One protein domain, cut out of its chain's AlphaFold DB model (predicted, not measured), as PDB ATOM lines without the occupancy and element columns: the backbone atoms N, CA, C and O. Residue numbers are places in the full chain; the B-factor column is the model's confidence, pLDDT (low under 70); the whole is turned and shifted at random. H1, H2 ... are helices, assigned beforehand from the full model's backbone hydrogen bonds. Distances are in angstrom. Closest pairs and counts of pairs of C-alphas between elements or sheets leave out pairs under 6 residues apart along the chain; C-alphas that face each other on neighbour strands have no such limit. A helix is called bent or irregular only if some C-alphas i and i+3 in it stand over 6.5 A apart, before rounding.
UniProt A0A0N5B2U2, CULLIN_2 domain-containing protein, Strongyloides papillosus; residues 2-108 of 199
ATOM      1  N   TYR A   2      37.535  36.531 -34.902       73.06
ATOM      2  CA  TYR A   2      37.930  35.330 -35.672       73.06
ATOM      3  C   TYR A   2      39.196  34.592 -35.185       73.06
ATOM      4  O   TYR A   2      39.244  33.371 -35.247       73.06
ATOM      5  N   PHE A   3      40.203  35.305 -34.670       85.00
ATOM      6  CA  PHE A   3      41.473  34.684 -34.259       85.00
ATOM      7  C   PHE A   3      41.348  33.785 -33.020       85.00
ATOM      8  O   PHE A   3      41.940  32.715 -32.984       85.00
ATOM      9  N   ILE A   4      40.560  34.198 -32.023       85.00
ATOM     10  CA  ILE A   4      40.380  33.429 -30.781       85.00
ATOM     11  C   ILE A   4      39.657  32.111 -31.074       85.00
ATOM     12  O   ILE A   4      40.119  31.070 -30.630       85.00
ATOM     13  N   GLY A   5      38.602  32.140 -31.896       86.00
ATOM     14  CA  GLY A   5      37.894  30.920 -32.293       86.00
ATOM     15  C   GLY A   5      38.789  29.937 -33.054       86.00
ATOM     16  O   GLY A   5      38.819  28.758 -32.722       86.00
ATOM     17  N   ALA A   6      39.587  30.425 -34.011       89.50
ATOM     18  CA  ALA A   6      40.536  29.582 -34.742       89.50
ATOM     19  C   ALA A   6      41.635  29.000 -33.830       89.50
ATOM     20  O   ALA A   6      42.070  27.864 -34.013       89.50
ATOM     21  N   LEU A   7      42.077  29.770 -32.831       88.12
ATOM     22  CA  LEU A   7      43.056  29.318 -31.848       88.12
ATOM     23  C   LEU A   7      42.480  28.201 -30.964       88.12
ATOM     24  O   LEU A   7      43.121  27.167 -30.798       88.12
ATOM     25  N   GLU A   8      41.273  28.386 -30.425       88.00
ATOM     26  CA  GLU A   8      40.574  27.379 -29.616       88.00
ATOM     27  C   GLU A   8      40.330  26.084 -30.399       88.00
ATOM     28  O   GLU A   8      40.519  24.987 -29.866       88.00
ATOM     29  N   GLU A   9      39.965  26.201 -31.676       87.75
ATOM     30  CA  GLU A   9      39.779  25.060 -32.570       87.75
ATOM     31  C   GLU A   9      41.091  24.296 -32.787       87.75
ATOM     32  O   GLU A   9      41.136  23.083 -32.560       87.75
ATOM     33  N   GLY A  10      42.181  25.007 -33.093       89.50
ATOM     34  CA  GLY A  10      43.506  24.404 -33.241       89.50
ATOM     35  C   GLY A  10      43.998  23.717 -31.962       89.50
ATOM     36  O   GLY A  10      44.514  22.599 -32.012       89.50
ATOM     37  N   PHE A  11      43.791  24.322 -30.787       89.00
ATOM     38  CA  PHE A  11      44.116  23.674 -29.510       89.00
ATOM     39  C   PHE A  11      43.276  22.420 -29.269       89.00
ATOM     40  O   PHE A  11      43.806  21.396 -28.826       89.00
ATOM     41  N   SER A  12      41.980  22.473 -29.584       86.81
ATOM     42  CA  SER A  12      41.092  21.317 -29.477       86.81
ATOM     43  C   SER A  12      41.580  20.156 -30.345       86.81
ATOM     44  O   SER A  12      41.604  19.013 -29.884       86.81
ATOM     45  N   GLU A  13      42.002  20.440 -31.578       88.19
ATOM     46  CA  GLU A  13      42.544  19.448 -32.506       88.19
ATOM     47  C   GLU A  13      43.847  18.837 -31.979       88.19
ATOM     48  O   GLU A  13      43.952  17.616 -31.870       88.19
ATOM     49  N   VAL A  14      44.794  19.658 -31.515       89.31
ATOM     50  CA  VAL A  14      46.057  19.176 -30.927       89.31
ATOM     51  C   VAL A  14      45.811  18.257 -29.728       89.31
ATOM     52  O   VAL A  14      46.454  17.214 -29.593       89.31
ATOM     53  N   VAL A  15      44.870  18.594 -28.842       87.44
ATOM     54  CA  VAL A  15      44.562  17.756 -27.670       87.44
ATOM     55  C   VAL A  15      43.949  16.411 -28.081       87.44
ATOM     56  O   VAL A  15      44.267  15.387 -27.459       87.44
ATOM     57  N   LYS A  16      43.126  16.399 -29.136       82.31
ATOM     58  CA  LYS A  16      42.453  15.203 -29.668       82.31
ATOM     59  C   LYS A  16      43.366  14.320 -30.513       82.31
ATOM     60  O   LYS A  16      43.219  13.104 -30.465       82.31
ATOM     61  N   GLU A  17      44.294  14.905 -31.261       87.38
ATOM     62  CA  GLU A  17      45.080  14.216 -32.292       87.38
ATOM     63  C   GLU A  17      46.590  14.274 -32.037       87.38
ATOM     64  O   GLU A  17      47.408  14.077 -32.932       87.38
ATOM     65  N   ASN A  18      47.015  14.499 -30.794       88.38
ATOM     66  CA  ASN A  18      48.437  14.423 -30.481       88.38
ATOM     67  C   ASN A  18      49.015  13.017 -30.748       88.38
ATOM     68  O   ASN A  18      48.324  11.993 -30.754       88.38
ATOM     69  N   SER A  19      50.342  12.965 -30.880       89.50
ATOM     70  CA  SER A  19      51.083  11.737 -31.187       89.50
ATOM     71  C   SER A  19      50.801  10.560 -30.241       89.50
ATOM     72  O   SER A  19      50.900   9.409 -30.664       89.50
ATOM     73  N   VAL A  20      50.439  10.808 -28.977       88.00
ATOM     74  CA  VAL A  20      50.084   9.749 -28.021       88.00
ATOM     75  C   VAL A  20      48.725   9.156 -28.369       88.00
ATOM     76  O   VAL A  20      48.579   7.929 -28.385       88.00
ATOM     77  N   VAL A  21      47.728  10.005 -28.622       89.31
ATOM     78  CA  VAL A  21      46.380   9.554 -28.975       89.31
ATOM     79  C   VAL A  21      46.426   8.769 -30.279       89.31
ATOM     80  O   VAL A  21      45.959   7.632 -30.296       89.31
ATOM     81  N   ILE A  22      47.091   9.302 -31.310       89.81
ATOM     82  CA  ILE A  22      47.225   8.636 -32.614       89.81
ATOM     83  C   ILE A  22      47.896   7.265 -32.463       89.81
ATOM     84  O   ILE A  22      47.333   6.256 -32.877       89.81
ATOM     85  N   LYS A  23      49.068   7.193 -31.814       90.56
ATOM     86  CA  LYS A  23      49.812   5.927 -31.665       90.56
ATOM     87  C   LYS A  23      49.069   4.876 -30.842       90.56
ATOM     88  O   LYS A  23      49.303   3.686 -31.017       90.56
ATOM     89  N   SER A  24      48.232   5.304 -29.899       89.75
ATOM     90  CA  SER A  24      47.499   4.391 -29.014       89.75
ATOM     91  C   SER A  24      46.100   4.030 -29.509       89.75
ATOM     92  O   SER A  24      45.496   3.116 -28.949       89.75
ATOM     93  N   GLY A  25      45.559   4.770 -30.481       88.38
ATOM     94  CA  GLY A  25      44.166   4.662 -30.917       88.38
ATOM     95  C   GLY A  25      43.131   5.026 -29.842       88.38
ATOM     96  O   GLY A  25      41.955   4.719 -30.006       88.38
ATOM     97  N   ASN A  26      43.533   5.646 -28.723       87.81
ATOM     98  CA  ASN A  26      42.655   5.917 -27.583       87.81
ATOM     99  C   ASN A  26      42.633   7.410 -27.224       87.81
ATOM    100  O   ASN A  26      43.566   7.929 -26.606       87.81
ATOM    101  N   LYS A  27      41.513   8.072 -27.541       83.12
ATOM    102  CA  LYS A  27      41.277   9.506 -27.289       83.12
ATOM    103  C   LYS A  27      41.364   9.892 -25.809       83.12
ATOM    104  O   LYS A  27      41.828  10.974 -25.472       83.12
ATOM    105  N   ALA A  28      41.083   8.959 -24.900       88.81
ATOM    106  CA  ALA A  28      41.124   9.204 -23.464       88.81
ATOM    107  C   ALA A  28      42.543   9.186 -22.850       88.81
ATOM    108  O   ALA A  28      42.707   9.384 -21.640       88.81
ATOM    109  N   LYS A  29      43.598   8.941 -23.644       90.12
ATOM    110  CA  LYS A  29      44.987   8.958 -23.151       90.12
ATOM    111  C   LYS A  29      45.400  10.323 -22.612       90.12
ATOM    112  O   LYS A  29      46.034  10.364 -21.556       90.12
ATOM    113  N   SER A  30      45.010  11.404 -23.289       91.94
ATOM    114  CA  SER A  30      45.287  12.779 -22.855       91.94
ATOM    115  C   SER A  30      44.717  13.033 -21.455       91.94
ATOM    116  O   SER A  30      45.438  13.479 -20.565       91.94
ATOM    117  N   ALA A  31      43.467  12.619 -21.211       92.88
ATOM    118  CA  ALA A  31      42.806  12.724 -19.910       92.88
ATOM    119  C   ALA A  31      43.560  11.960 -18.802       92.88
ATOM    120  O   ALA A  31      43.811  12.491 -17.717       92.88
ATOM    121  N   GLY A  32      43.977  10.720 -19.079       92.38
ATOM    122  CA  GLY A  32      44.747   9.914 -18.127       92.38
ATOM    123  C   GLY A  32      46.133  10.493 -17.816       92.38
ATOM    124  O   GLY A  32      46.578  10.454 -16.666       92.38
ATOM    125  N   PHE A  33      46.814  11.054 -18.818       92.81
ATOM    126  CA  PHE A  33      48.107  11.711 -18.632       92.81
ATOM    127  C   PHE A  33      48.002  13.024 -17.876       92.81
ATOM    128  O   PHE A  33      48.827  13.256 -16.997       92.81
ATOM    129  N   LEU A  34      46.968  13.822 -18.124       92.94
ATOM    130  CA  LEU A  34      46.733  15.049 -17.374       92.94
ATOM    131  C   LEU A  34      46.495  14.756 -15.884       92.94
ATOM    132  O   LEU A  34      47.110  15.377 -15.018       92.94
ATOM    133  N   ALA A  35      45.680  13.739 -15.575       92.56
ATOM    134  CA  ALA A  35      45.458  13.296 -14.197       92.56
ATOM    135  C   ALA A  35      46.753  12.795 -13.533       92.56
ATOM    136  O   ALA A  35      47.010  13.093 -12.365       92.56
ATOM    137  N   LYS A  36      47.588  12.058 -14.280       91.62
ATOM    138  CA  LYS A  36      48.893  11.572 -13.806       91.62
ATOM    139  C   LYS A  36      49.890  12.712 -13.582       91.62
ATOM    140  O   LYS A  36      50.619  12.687 -12.596       91.62
ATOM    141  N   TYR A  37      49.929  13.697 -14.476       91.50
ATOM    142  CA  TYR A  37      50.799  14.862 -14.351       91.50
ATOM    143  C   TYR A  37      50.426  15.677 -13.113       91.50
ATOM    144  O   TYR A  37      51.290  15.936 -12.276       91.50
ATOM    145  N   ARG A  38      49.128  15.941 -12.910       90.31
ATOM    146  CA  ARG A  38      48.629  16.553 -11.674       90.31
ATOM    147  C   ARG A  38      49.106  15.798 -10.438       90.31
ATOM    148  O   ARG A  38      49.587  16.424  -9.499       90.31
ATOM    149  N   ASP A  39      48.934  14.473 -10.405       87.56
ATOM    150  CA  ASP A  39      49.380  13.657  -9.267       87.56
ATOM    151  C   ASP A  39      50.887  13.817  -9.033       87.56
ATOM    152  O   ASP A  39      51.297  14.070  -7.904       87.56
ATOM    153  N   SER A  40      51.692  13.785 -10.103       87.19
ATOM    154  CA  SER A  40      53.151  13.911 -10.024       87.19
ATOM    155  C   SER A  40      53.626  15.220  -9.386       87.19
ATOM    156  O   SER A  40      54.554  15.171  -8.575       87.19
ATOM    157  N   ILE A  41      52.945  16.346  -9.659       86.44
ATOM    158  CA  ILE A  41      53.250  17.665  -9.074       86.44
ATOM    159  C   ILE A  41      53.145  17.624  -7.543       86.44
ATOM    160  O   ILE A  41      53.963  18.232  -6.860       86.44
ATOM    161  N   LEU A  42      52.172  16.879  -7.004       78.88
ATOM    162  CA  LEU A  42      51.833  16.846  -5.575       78.88
ATOM    163  C   LEU A  42      52.437  15.658  -4.809       78.88
ATOM    164  O   LEU A  42      52.100  15.422  -3.642       78.88
ATOM    165  N   THR A  43      53.310  14.877  -5.446       73.50
ATOM    166  CA  THR A  43      54.005  13.782  -4.759       73.50
ATOM    167  C   THR A  43      55.181  14.292  -3.926       73.50
ATOM    168  O   THR A  43      55.891  15.205  -4.331       73.50
ATOM    169  N   LYS A  44      55.459  13.646  -2.784       63.16
ATOM    170  CA  LYS A  44      56.614  13.946  -1.904       63.16
ATOM    171  C   LYS A  44      57.993  13.922  -2.589       63.16
ATOM    172  O   LYS A  44      58.930  14.483  -2.044       63.16
ATOM    173  N   ASN A  45      58.113  13.279  -3.752       64.81
ATOM    174  CA  ASN A  45      59.357  13.202  -4.532       64.81
ATOM    175  C   ASN A  45      59.357  14.162  -5.732       64.81
ATOM    176  O   ASN A  45      60.174  14.015  -6.644       64.81
ATOM    177  N   SER A  46      58.400  15.088  -5.782       69.62
ATOM    178  CA  SER A  46      58.340  16.093  -6.827       69.62
ATOM    179  C   SER A  46      59.600  16.958  -6.778       69.62
ATOM    180  O   SER A  46      60.019  17.400  -5.713       69.62
ATOM    181  N   LYS A  47      60.213  17.191  -7.943       78.31
ATOM    182  CA  LYS A  47      61.309  18.166  -8.099       78.31
ATOM    183  C   LYS A  47      60.786  19.605  -8.215       78.31
ATOM    184  O   LYS A  47      61.571  20.517  -8.444       78.31
ATOM    185  N   VAL A  48      59.468  19.784  -8.138       79.56
ATOM    186  CA  VAL A  48      58.787  21.073  -8.243       79.56
ATOM    187  C   VAL A  48      58.913  21.803  -6.910       79.56
ATOM    188  O   VAL A  48      58.655  21.213  -5.862       79.56
ATOM    189  N   SER A  49      59.309  23.074  -6.951       80.69
ATOM    190  CA  SER A  49      59.346  23.921  -5.759       80.69
ATOM    191  C   SER A  49      57.925  24.274  -5.299       80.69
ATOM    192  O   SER A  49      57.021  24.398  -6.124       80.69
ATOM    193  N   ASP A  50      57.710  24.492  -3.999       75.69
ATOM    194  CA  ASP A  50      56.382  24.864  -3.480       75.69
ATOM    195  C   ASP A  50      55.824  26.138  -4.144       75.69
ATOM    196  O   ASP A  50      54.618  26.229  -4.382       75.69
ATOM    197  N   SER A  51      56.688  27.095  -4.508       80.25
ATOM    198  CA  SER A  51      56.293  28.311  -5.233       80.25
ATOM    199  C   SER A  51      55.769  28.030  -6.643       80.25
ATOM    200  O   SER A  51      54.876  28.739  -7.107       80.25
ATOM    201  N   ASP A  52      56.264  26.981  -7.302       85.94
ATOM    202  CA  ASP A  52      55.874  26.635  -8.672       85.94
ATOM    203  C   ASP A  52      54.616  25.759  -8.720       85.94
ATOM    204  O   ASP A  52      53.895  25.775  -9.719       85.94
ATOM    205  N   VAL A  53      54.308  25.017  -7.646       85.69
ATOM    206  CA  VAL A  53      53.140  24.115  -7.589       85.69
ATOM    207  C   VAL A  53      51.852  24.853  -7.945       85.69
ATOM    208  O   VAL A  53      51.052  24.357  -8.742       85.69
ATOM    209  N   LYS A  54      51.642  26.048  -7.382       83.75
ATOM    210  CA  LYS A  54      50.428  26.836  -7.631       83.75
ATOM    211  C   LYS A  54      50.311  27.250  -9.100       83.75
ATOM    212  O   LYS A  54      49.228  27.127  -9.666       83.75
ATOM    213  N   THR A  55      51.412  27.705  -9.694       87.75
ATOM    214  CA  THR A  55      51.476  28.122 -11.100       87.75
ATOM    215  C   THR A  55      51.202  26.940 -12.023       87.75
ATOM    216  O   THR A  55      50.287  27.000 -12.833       87.75
ATOM    217  N   LEU A  56      51.873  25.805 -11.807       90.50
ATOM    218  CA  LEU A  56      51.676  24.606 -12.625       90.50
ATOM    219  C   LEU A  56      50.250  24.049 -12.536       90.50
ATOM    220  O   LEU A  56      49.713  23.559 -13.529       90.50
ATOM    221  N   LEU A  57      49.616  24.104 -11.360       88.12
ATOM    222  CA  LEU A  57      48.215  23.702 -11.216       88.12
ATOM    223  C   LEU A  57      47.255  24.666 -11.923       88.12
ATOM    224  O   LEU A  57      46.233  24.203 -12.428       88.12
ATOM    225  N   ALA A  58      47.565  25.964 -11.958       86.06
ATOM    226  CA  ALA A  58      46.786  26.950 -12.701       86.06
ATOM    227  C   ALA A  58      46.927  26.735 -14.217       86.06
ATOM    228  O   ALA A  58      45.915  26.658 -14.907       86.06
ATOM    229  N   ASP A  59      48.148  26.511 -14.709       89.62
ATOM    230  CA  ASP A  59      48.437  26.248 -16.129       89.62
ATOM    231  C   ASP A  59      47.816  24.934 -16.630       89.62
ATOM    232  O   ASP A  59      47.512  24.772 -17.813       89.62
ATOM    233  N   LEU A  60      47.572  23.986 -15.723       90.81
ATOM    234  CA  LEU A  60      46.885  22.734 -16.029       90.81
ATOM    235  C   LEU A  60      45.400  22.948 -16.365       90.81
ATOM    236  O   LEU A  60      44.828  22.153 -17.115       90.81
ATOM    237  N   MET A  61      44.762  23.993 -15.825       87.62
ATOM    238  CA  MET A  61      43.318  24.214 -15.972       87.62
ATOM    239  C   MET A  61      42.885  24.568 -17.396       87.62
ATOM    240  O   MET A  61      41.989  23.880 -17.888       87.62
ATOM    241  N   PRO A  62      43.532  25.501 -18.115       87.81
ATOM    242  CA  PRO A  62      43.223  25.735 -19.524       87.81
ATOM    243  C   PRO A  62      43.337  24.463 -20.373       87.81
ATOM    244  O   PRO A  62      42.468  24.174 -21.185       87.81
ATOM    245  N   ILE A  63      44.358  23.628 -20.136       90.00
ATOM    246  CA  ILE A  63      44.525  22.350 -20.854       90.00
ATOM    247  C   ILE A  63      43.364  21.394 -20.545       90.00
ATOM    248  O   ILE A  63      42.874  20.695 -21.432       90.00
ATOM    249  N   PHE A  64      42.914  21.358 -19.289       89.69
ATOM    250  CA  PHE A  64      41.780  20.541 -18.864       89.69
ATOM    251  C   PHE A  64      40.466  20.934 -19.557       89.69
ATOM    252  O   PHE A  64      39.644  20.055 -19.821       89.69
ATOM    253  N   GLU A  65      40.258  22.209 -19.890       88.81
ATOM    254  CA  GLU A  65      39.040  22.660 -20.581       88.81
ATOM    255  C   GLU A  65      38.880  22.007 -21.960       88.81
ATOM    256  O   GLU A  65      37.772  21.587 -22.308       88.81
ATOM    257  N   PHE A  66      39.993  21.798 -22.673       89.06
ATOM    258  CA  PHE A  66      40.038  21.113 -23.970       89.06
ATOM    259  C   PHE A  66      39.903  19.582 -23.883       89.06
ATOM    260  O   PHE A  66      39.786  18.915 -24.913       89.06
ATOM    261  N   ILE A  67      39.899  18.994 -22.680       89.94
ATOM    262  CA  ILE A  67      39.658  17.557 -22.502       89.94
ATOM    263  C   ILE A  67      38.159  17.267 -22.608       89.94
ATOM    264  O   ILE A  67      37.347  17.750 -21.809       89.94
ATOM    265  N   ASN A  68      37.797  16.407 -23.559       86.94
ATOM    266  CA  ASN A  68      36.421  15.952 -23.749       86.94
ATOM    267  C   ASN A  68      36.054  14.823 -22.781       86.94
ATOM    268  O   ASN A  68      34.990  14.850 -22.166       86.94
ATOM    269  N   GLU A  69      36.956  13.861 -22.584       91.06
ATOM    270  CA  GLU A  69      36.786  12.689 -21.717       91.06
ATOM    271  C   GLU A  69      37.005  13.047 -20.231       91.06
ATOM    272  O   GLU A  69      37.876  12.503 -19.537       91.06
ATOM    273  N   LYS A  70      36.225  14.019 -19.732       89.81
ATOM    274  CA  LYS A  70      36.315  14.542 -18.356       89.81
ATOM    275  C   LYS A  70      36.029  13.466 -17.307       89.81
ATOM    276  O   LYS A  70      36.634  13.466 -16.237       89.81
ATOM    277  N   ASP A  71      35.149  12.518 -17.608       89.56
ATOM    278  CA  ASP A  71      34.845  11.354 -16.773       89.56
ATOM    279  C   ASP A  71      36.048  10.400 -16.642       89.56
ATOM    280  O   ASP A  71      36.338   9.898 -15.552       89.56
ATOM    281  N   VAL A  72      36.809  10.193 -17.721       91.44
ATOM    282  CA  VAL A  72      38.039   9.393 -17.686       91.44
ATOM    283  C   VAL A  72      39.109  10.101 -16.864       91.44
ATOM    284  O   VAL A  72      39.711   9.465 -15.990       91.44
ATOM    285  N   PHE A  73      39.301  11.411 -17.068       92.25
ATOM    286  CA  PHE A  73      40.171  12.221 -16.208       92.25
ATOM    287  C   PHE A  73      39.772  12.052 -14.740       92.25
ATOM    288  O   PHE A  73      40.618  11.734 -13.903       92.25
ATOM    289  N   TYR A  74      38.478  12.190 -14.436       90.38
ATOM    290  CA  TYR A  74      37.954  12.067 -13.082       90.38
ATOM    291  C   TYR A  74      38.262  10.718 -12.449       90.38
ATOM    292  O   TYR A  74      38.705  10.649 -11.306       90.38
ATOM    293  N   ASN A  75      38.045   9.637 -13.194       89.38
ATOM    294  CA  ASN A  75      38.276   8.285 -12.712       89.38
ATOM    295  C   ASN A  75      39.748   8.052 -12.357       89.38
ATOM    296  O   ASN A  75      40.037   7.440 -11.326       89.38
ATOM    297  N   PHE A  76      40.684   8.557 -13.166       89.94
ATOM    298  CA  PHE A  76      42.109   8.512 -12.829       89.94
ATOM    299  C   PHE A  76      42.439   9.415 -11.643       89.94
ATOM    300  O   PHE A  76      43.060   8.962 -10.682       89.94
ATOM    301  N   TYR A  77      41.974  10.661 -11.674       90.44
ATOM    302  CA  TYR A  77      42.196  11.642 -10.621       90.44
ATOM    303  C   TYR A  77      41.712  11.140  -9.253       90.44
ATOM    304  O   TYR A  77      42.463  11.175  -8.283       90.44
ATOM    305  N   ALA A  78      40.489  10.610  -9.171       89.44
ATOM    306  CA  ALA A  78      39.906  10.091  -7.938       89.44
ATOM    307  C   ALA A  78      40.700   8.900  -7.378       89.44
ATOM    308  O   ALA A  78      40.854   8.787  -6.164       89.44
ATOM    309  N   ARG A  79      41.252   8.036  -8.243       87.44
ATOM    310  CA  ARG A  79      42.133   6.931  -7.819       87.44
ATOM    311  C   ARG A  79      43.453   7.441  -7.244       87.44
ATOM    312  O   ARG A  79      43.873   6.975  -6.186       87.44
ATOM    313  N   TYR A  80      44.097   8.398  -7.913       86.88
ATOM    314  CA  TYR A  80      45.328   9.019  -7.416       86.88
ATOM    315  C   TYR A  80      45.089   9.753  -6.094       86.88
ATOM    316  O   TYR A  80      45.824   9.560  -5.127       86.88
ATOM    317  N   TYR A  81      43.995  10.509  -6.013       87.00
ATOM    318  CA  TYR A  81      43.586  11.219  -4.810       87.00
ATOM    319  C   TYR A  81      43.331  10.267  -3.633       87.00
ATOM    320  O   TYR A  81      43.880  10.483  -2.554       87.00
ATOM    321  N   ALA A  82      42.602   9.166  -3.851       87.69
ATOM    322  CA  ALA A  82      42.390   8.129  -2.842       87.69
ATOM    323  C   ALA A  82      43.718   7.551  -2.321       87.69
ATOM    324  O   ALA A  82      43.953   7.503  -1.112       87.69
ATOM    325  N   LYS A  83      44.630   7.183  -3.231       83.94
ATOM    326  CA  LYS A  83      45.961   6.673  -2.873       83.94
ATOM    327  C   LYS A  83      46.776   7.705  -2.088       83.94
ATOM    328  O   LYS A  83      47.488   7.337  -1.156       83.94
ATOM    329  N   CYS A  84      46.689   8.980  -2.454       81.81
ATOM    330  CA  CYS A  84      47.368  10.073  -1.764       81.81
ATOM    331  C   CYS A  84      46.853  10.241  -0.325       81.81
ATOM    332  O   CYS A  84      47.660  10.319   0.606       81.81
ATOM    333  N   LEU A  85      45.525  10.236  -0.150       84.88
ATOM    334  CA  LEU A  85      44.858  10.359   1.147       84.88
ATOM    335  C   LEU A  85      45.234   9.219   2.100       84.88
ATOM    336  O   LEU A  85      45.678   9.474   3.217       84.88
ATOM    337  N   ILE A  86      45.118   7.969   1.645       83.38
ATOM    338  CA  ILE A  86      45.382   6.782   2.472       83.38
ATOM    339  C   ILE A  86      46.853   6.693   2.886       83.38
ATOM    340  O   ILE A  86      47.160   6.376   4.032       83.38
ATOM    341  N   ASN A  87      47.772   7.006   1.968       76.69
ATOM    342  CA  ASN A  87      49.206   6.898   2.232       76.69
ATOM    343  C   ASN A  87      49.781   8.055   3.053       76.69
ATOM    344  O   ASN A  87      50.978   8.046   3.337       76.69
ATOM    345  N   ASN A  88      48.978   9.075   3.379       69.94
ATOM    346  CA  ASN A  88      49.445  10.300   4.035       69.94
ATOM    347  C   ASN A  88      50.703  10.882   3.332       69.94
ATOM    348  O   ASN A  88      51.664  11.361   3.948       69.94
ATOM    349  N   LYS A  89      50.751  10.735   2.000       58.84
ATOM    350  CA  LYS A  89      51.950  10.921   1.161       58.84
ATOM    351  C   LYS A  89      52.038  12.302   0.516       58.84
ATOM    352  O   LYS A  89      52.712  12.450  -0.496       58.84
ATOM    353  N   SER A  90      51.409  13.316   1.090       55.19
ATOM    354  CA  SER A  90      51.314  14.620   0.437       55.19
ATOM    355  C   SER A  90      52.165  15.706   1.060       55.19
ATOM    356  O   SER A  90      52.212  15.831   2.283       55.19
ATOM    357  N   VAL A  91      52.736  16.519   0.179       55.50
ATOM    358  CA  VAL A  91      53.082  17.920   0.420       55.50
ATOM    359  C   VAL A  91      51.846  18.763   0.064       55.50
ATOM    360  O   VAL A  91      51.127  18.411  -0.874       55.50
ATOM    361  N   GLY A  92      51.560  19.801   0.853       66.69
ATOM    362  CA  GLY A  92      50.540  20.827   0.598       66.69
ATOM    363  C   GLY A  92      49.086  20.346   0.488       66.69
ATOM    364  O   GLY A  92      48.541  20.129  -0.599       66.69
ATOM    365  N   GLU A  93      48.421  20.212   1.636       75.56
ATOM    366  CA  GLU A  93      46.984  19.904   1.726       75.56
ATOM    367  C   GLU A  93      46.130  21.012   1.084       75.56
ATOM    368  O   GLU A  93      45.141  20.746   0.395       75.56
ATOM    369  N   GLU A  94      46.581  22.255   1.221       79.81
ATOM    370  CA  GLU A  94      46.017  23.450   0.612       79.81
ATOM    371  C   GLU A  94      45.935  23.354  -0.918       79.81
ATOM    372  O   GLU A  94      44.907  23.711  -1.499       79.81
ATOM    373  N   TYR A  95      46.949  22.788  -1.583       80.44
ATOM    374  CA  TYR A  95      46.954  22.636  -3.041       80.44
ATOM    375  C   TYR A  95      45.941  21.595  -3.510       80.44
ATOM    376  O   TYR A  95      45.302  21.756  -4.553       80.44
ATOM    377  N   LYS A  96      45.727  20.535  -2.724       78.00
ATOM    378  CA  LYS A  96      44.706  19.538  -3.051       78.00
ATOM    379  C   LYS A  96      43.308  20.121  -2.956       78.00
ATOM    380  O   LYS A  96      42.511  19.926  -3.874       78.00
ATOM    381  N   ILE A  97      43.021  20.816  -1.857       82.31
ATOM    382  CA  ILE A  97      41.723  21.451  -1.627       82.31
ATOM    383  C   ILE A  97      41.484  22.528  -2.692       82.31
ATOM    384  O   ILE A  97      40.411  22.564  -3.298       82.31
ATOM    385  N   GLY A  98      42.502  23.339  -2.998       84.69
ATOM    386  CA  GLY A  98      42.453  24.346  -4.057       84.69
ATOM    387  C   GLY A  98      42.123  23.756  -5.431       84.69
ATOM    388  O   GLY A  98      41.269  24.288  -6.142       84.69
ATOM    389  N   PHE A  99      42.719  22.613  -5.781       85.62
ATOM    390  CA  PHE A  99      42.422  21.930  -7.041       85.62
ATOM    391  C   PHE A  99      40.996  21.357  -7.084       85.62
ATOM    392  O   PHE A  99      40.321  21.447  -8.104       85.62
ATOM    393  N   ILE A 100      40.491  20.815  -5.969       87.31
ATOM    394  CA  ILE A 100      39.093  20.353  -5.870       87.31
ATOM    395  C   ILE A 100      38.118  21.519  -6.068       87.31
ATOM    396  O   ILE A 100      37.082  21.347  -6.713       87.31
ATOM    397  N   ASN A 101      38.441  22.700  -5.539       87.06
ATOM    398  CA  ASN A 101      37.626  23.898  -5.720       87.06
ATOM    399  C   ASN A 101      37.617  24.377  -7.178       87.06
ATOM    400  O   ASN A 101      36.548  24.720  -7.679       87.06
ATOM    401  N   HIS A 102      38.751  24.315  -7.883       85.00
ATOM    402  CA  HIS A 102      38.783  24.562  -9.329       85.00
ATOM    403  C   HIS A 102      37.920  23.553 -10.093       85.00
ATOM    404  O   HIS A 102      37.049  23.945 -10.865       85.00
ATOM    405  N   LEU A 103      38.060  22.252  -9.816       85.19
ATOM    406  CA  LEU A 103      37.211  21.235 -10.445       85.19
ATOM    407  C   LEU A 103      35.718  21.468 -10.168       85.19
ATOM    408  O   LEU A 103      34.893  21.268 -11.054       85.19
ATOM    409  N   LYS A 104      35.354  21.924  -8.962       87.88
ATOM    410  CA  LYS A 104      33.973  22.319  -8.639       87.88
ATOM    411  C   LYS A 104      33.497  23.481  -9.516       87.88
ATOM    412  O   LYS A 104      32.338  23.470  -9.916       87.88
ATOM    413  N   HIS A 105      34.354  24.464  -9.781       86.06
ATOM    414  CA  HIS A 105      34.021  25.617 -10.616       86.06
ATOM    415  C   HIS A 105      33.770  25.209 -12.076       86.06
ATOM    416  O   HIS A 105      32.716  25.531 -12.611       86.06
ATOM    417  N   HIS A 106      34.670  24.423 -12.681       82.31
ATOM    418  CA  HIS A 106      34.577  24.060 -14.105       82.31
ATOM    419  C   HIS A 106      33.673  22.847 -14.401       82.31
ATOM    420  O   HIS A 106      33.113  22.750 -15.486       82.31
ATOM    421  N   CYS A 107      33.535  21.889 -13.474       84.44
ATOM    422  CA  CYS A 107      32.770  20.639 -13.680       84.44
ATOM    423  C   CYS A 107      31.532  20.509 -12.783       84.44
ATOM    424  O   CYS A 107      30.827  19.498 -12.830       84.44
ATOM    425  N   GLY A 108      31.267  21.502 -11.936       85.00
ATOM    426  CA  GLY A 108      30.119  21.515 -11.042       85.00
ATOM    427  C   GLY A 108      30.273  20.655  -9.782       85.00
ATOM    428  O   GLY A 108      31.285  20.004  -9.503       85.00
TER     429      GLY A 108
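Overview. This is residues 2 to 108 of the 199 residues of the protein "CULLIN_2 domain-containing protein" of Strongyloides papillosus (UniProt A0A0N5B2U2). Four helices, H3, H4, H5 and H6, make a loose bundle: H3 beside H5 forms one pair, H4 beside H6 the other, and the two pairs run opposite ways. H1 crosses one end of this bundle with its first residues, 2 to 7, sticking out free, and short H2 follows it at a corner of the same end. The printed part has 107 residues with six named helices, H1 to H6 in chain order, and no named strand; the class is all helix. The whole is compact, with a radius of gyration of the C-alphas of 14.7 A, and spans 44 by 30 by 29 A.

Along the chain. Find C-alpha 70 at (36.315, 14.542, -18.356); from there H5, the longest helix by residues with 17, runs through residues 70 to 86, 24.0 A from first to last C-alpha. H3 takes residues 29 to 41 and is 18.5 A long. H4 takes residues 50 to 65 over 24.5 A; it is irregular, but only just, with C-alphas 51 and 54 6.51 A apart. H6, residues 93 to 107, is 21.0 A long and ends at C-alpha 107, at (32.770, 20.639, -13.680). Look for H1 from C-alpha 2 at (37.930, 35.330, -35.672) through residue 17, 22.5 A in length. H2 is short, residues 19 to 24, 8.5 A.

Arrangement. Start at H5, which touches H3 at a shallow tilt of 28 degrees, the same way; the closest C-alphas, of Ala 31 and Phe 73, are 4.6 A apart. H3 is the hub, touching three helices. It forms a helical hairpin with H4, at a shallow tilt of 15 degrees, opposite ways; their closest C-alphas, of Ile 41 and Val 53, are 6.6 A apart. H4 touches H6 at a shallow tilt of 16 degrees, the same way, with the C-alphas of Lys 54 and Tyr 95 closest at 7.1 A. H5 and H6 are near each other, their closest C-alphas 8.5 A apart. H2 and H3 touch only at the corner, with residues 29 to 30 of H3 alone; the C-alphas of Val 21 and Lys 29 are closest, 6.0 A apart. H1 is close to H3 but not clearly touching, about perpendicular at 89 degrees, with the C-alphas of Val 15 and Ser 30 closest at 7.0 A. H1 and H4 are near each other, and H1 and H2 meet only through their link. In H1, H2, H3, H5 and H6 every O i to N i+4 pair is within hydrogen-bond range; in H4, 7 of 12 are.

Size, cuts and confidence. The two C-alphas farthest apart, of Tyr 2 and Asn 87, are 48.7 A apart. The printed part has no cut, and no link is long. Look for pLDDT under 70 at residues 44 to 46 and 88 to 92; the mean of the printed part is 84.9.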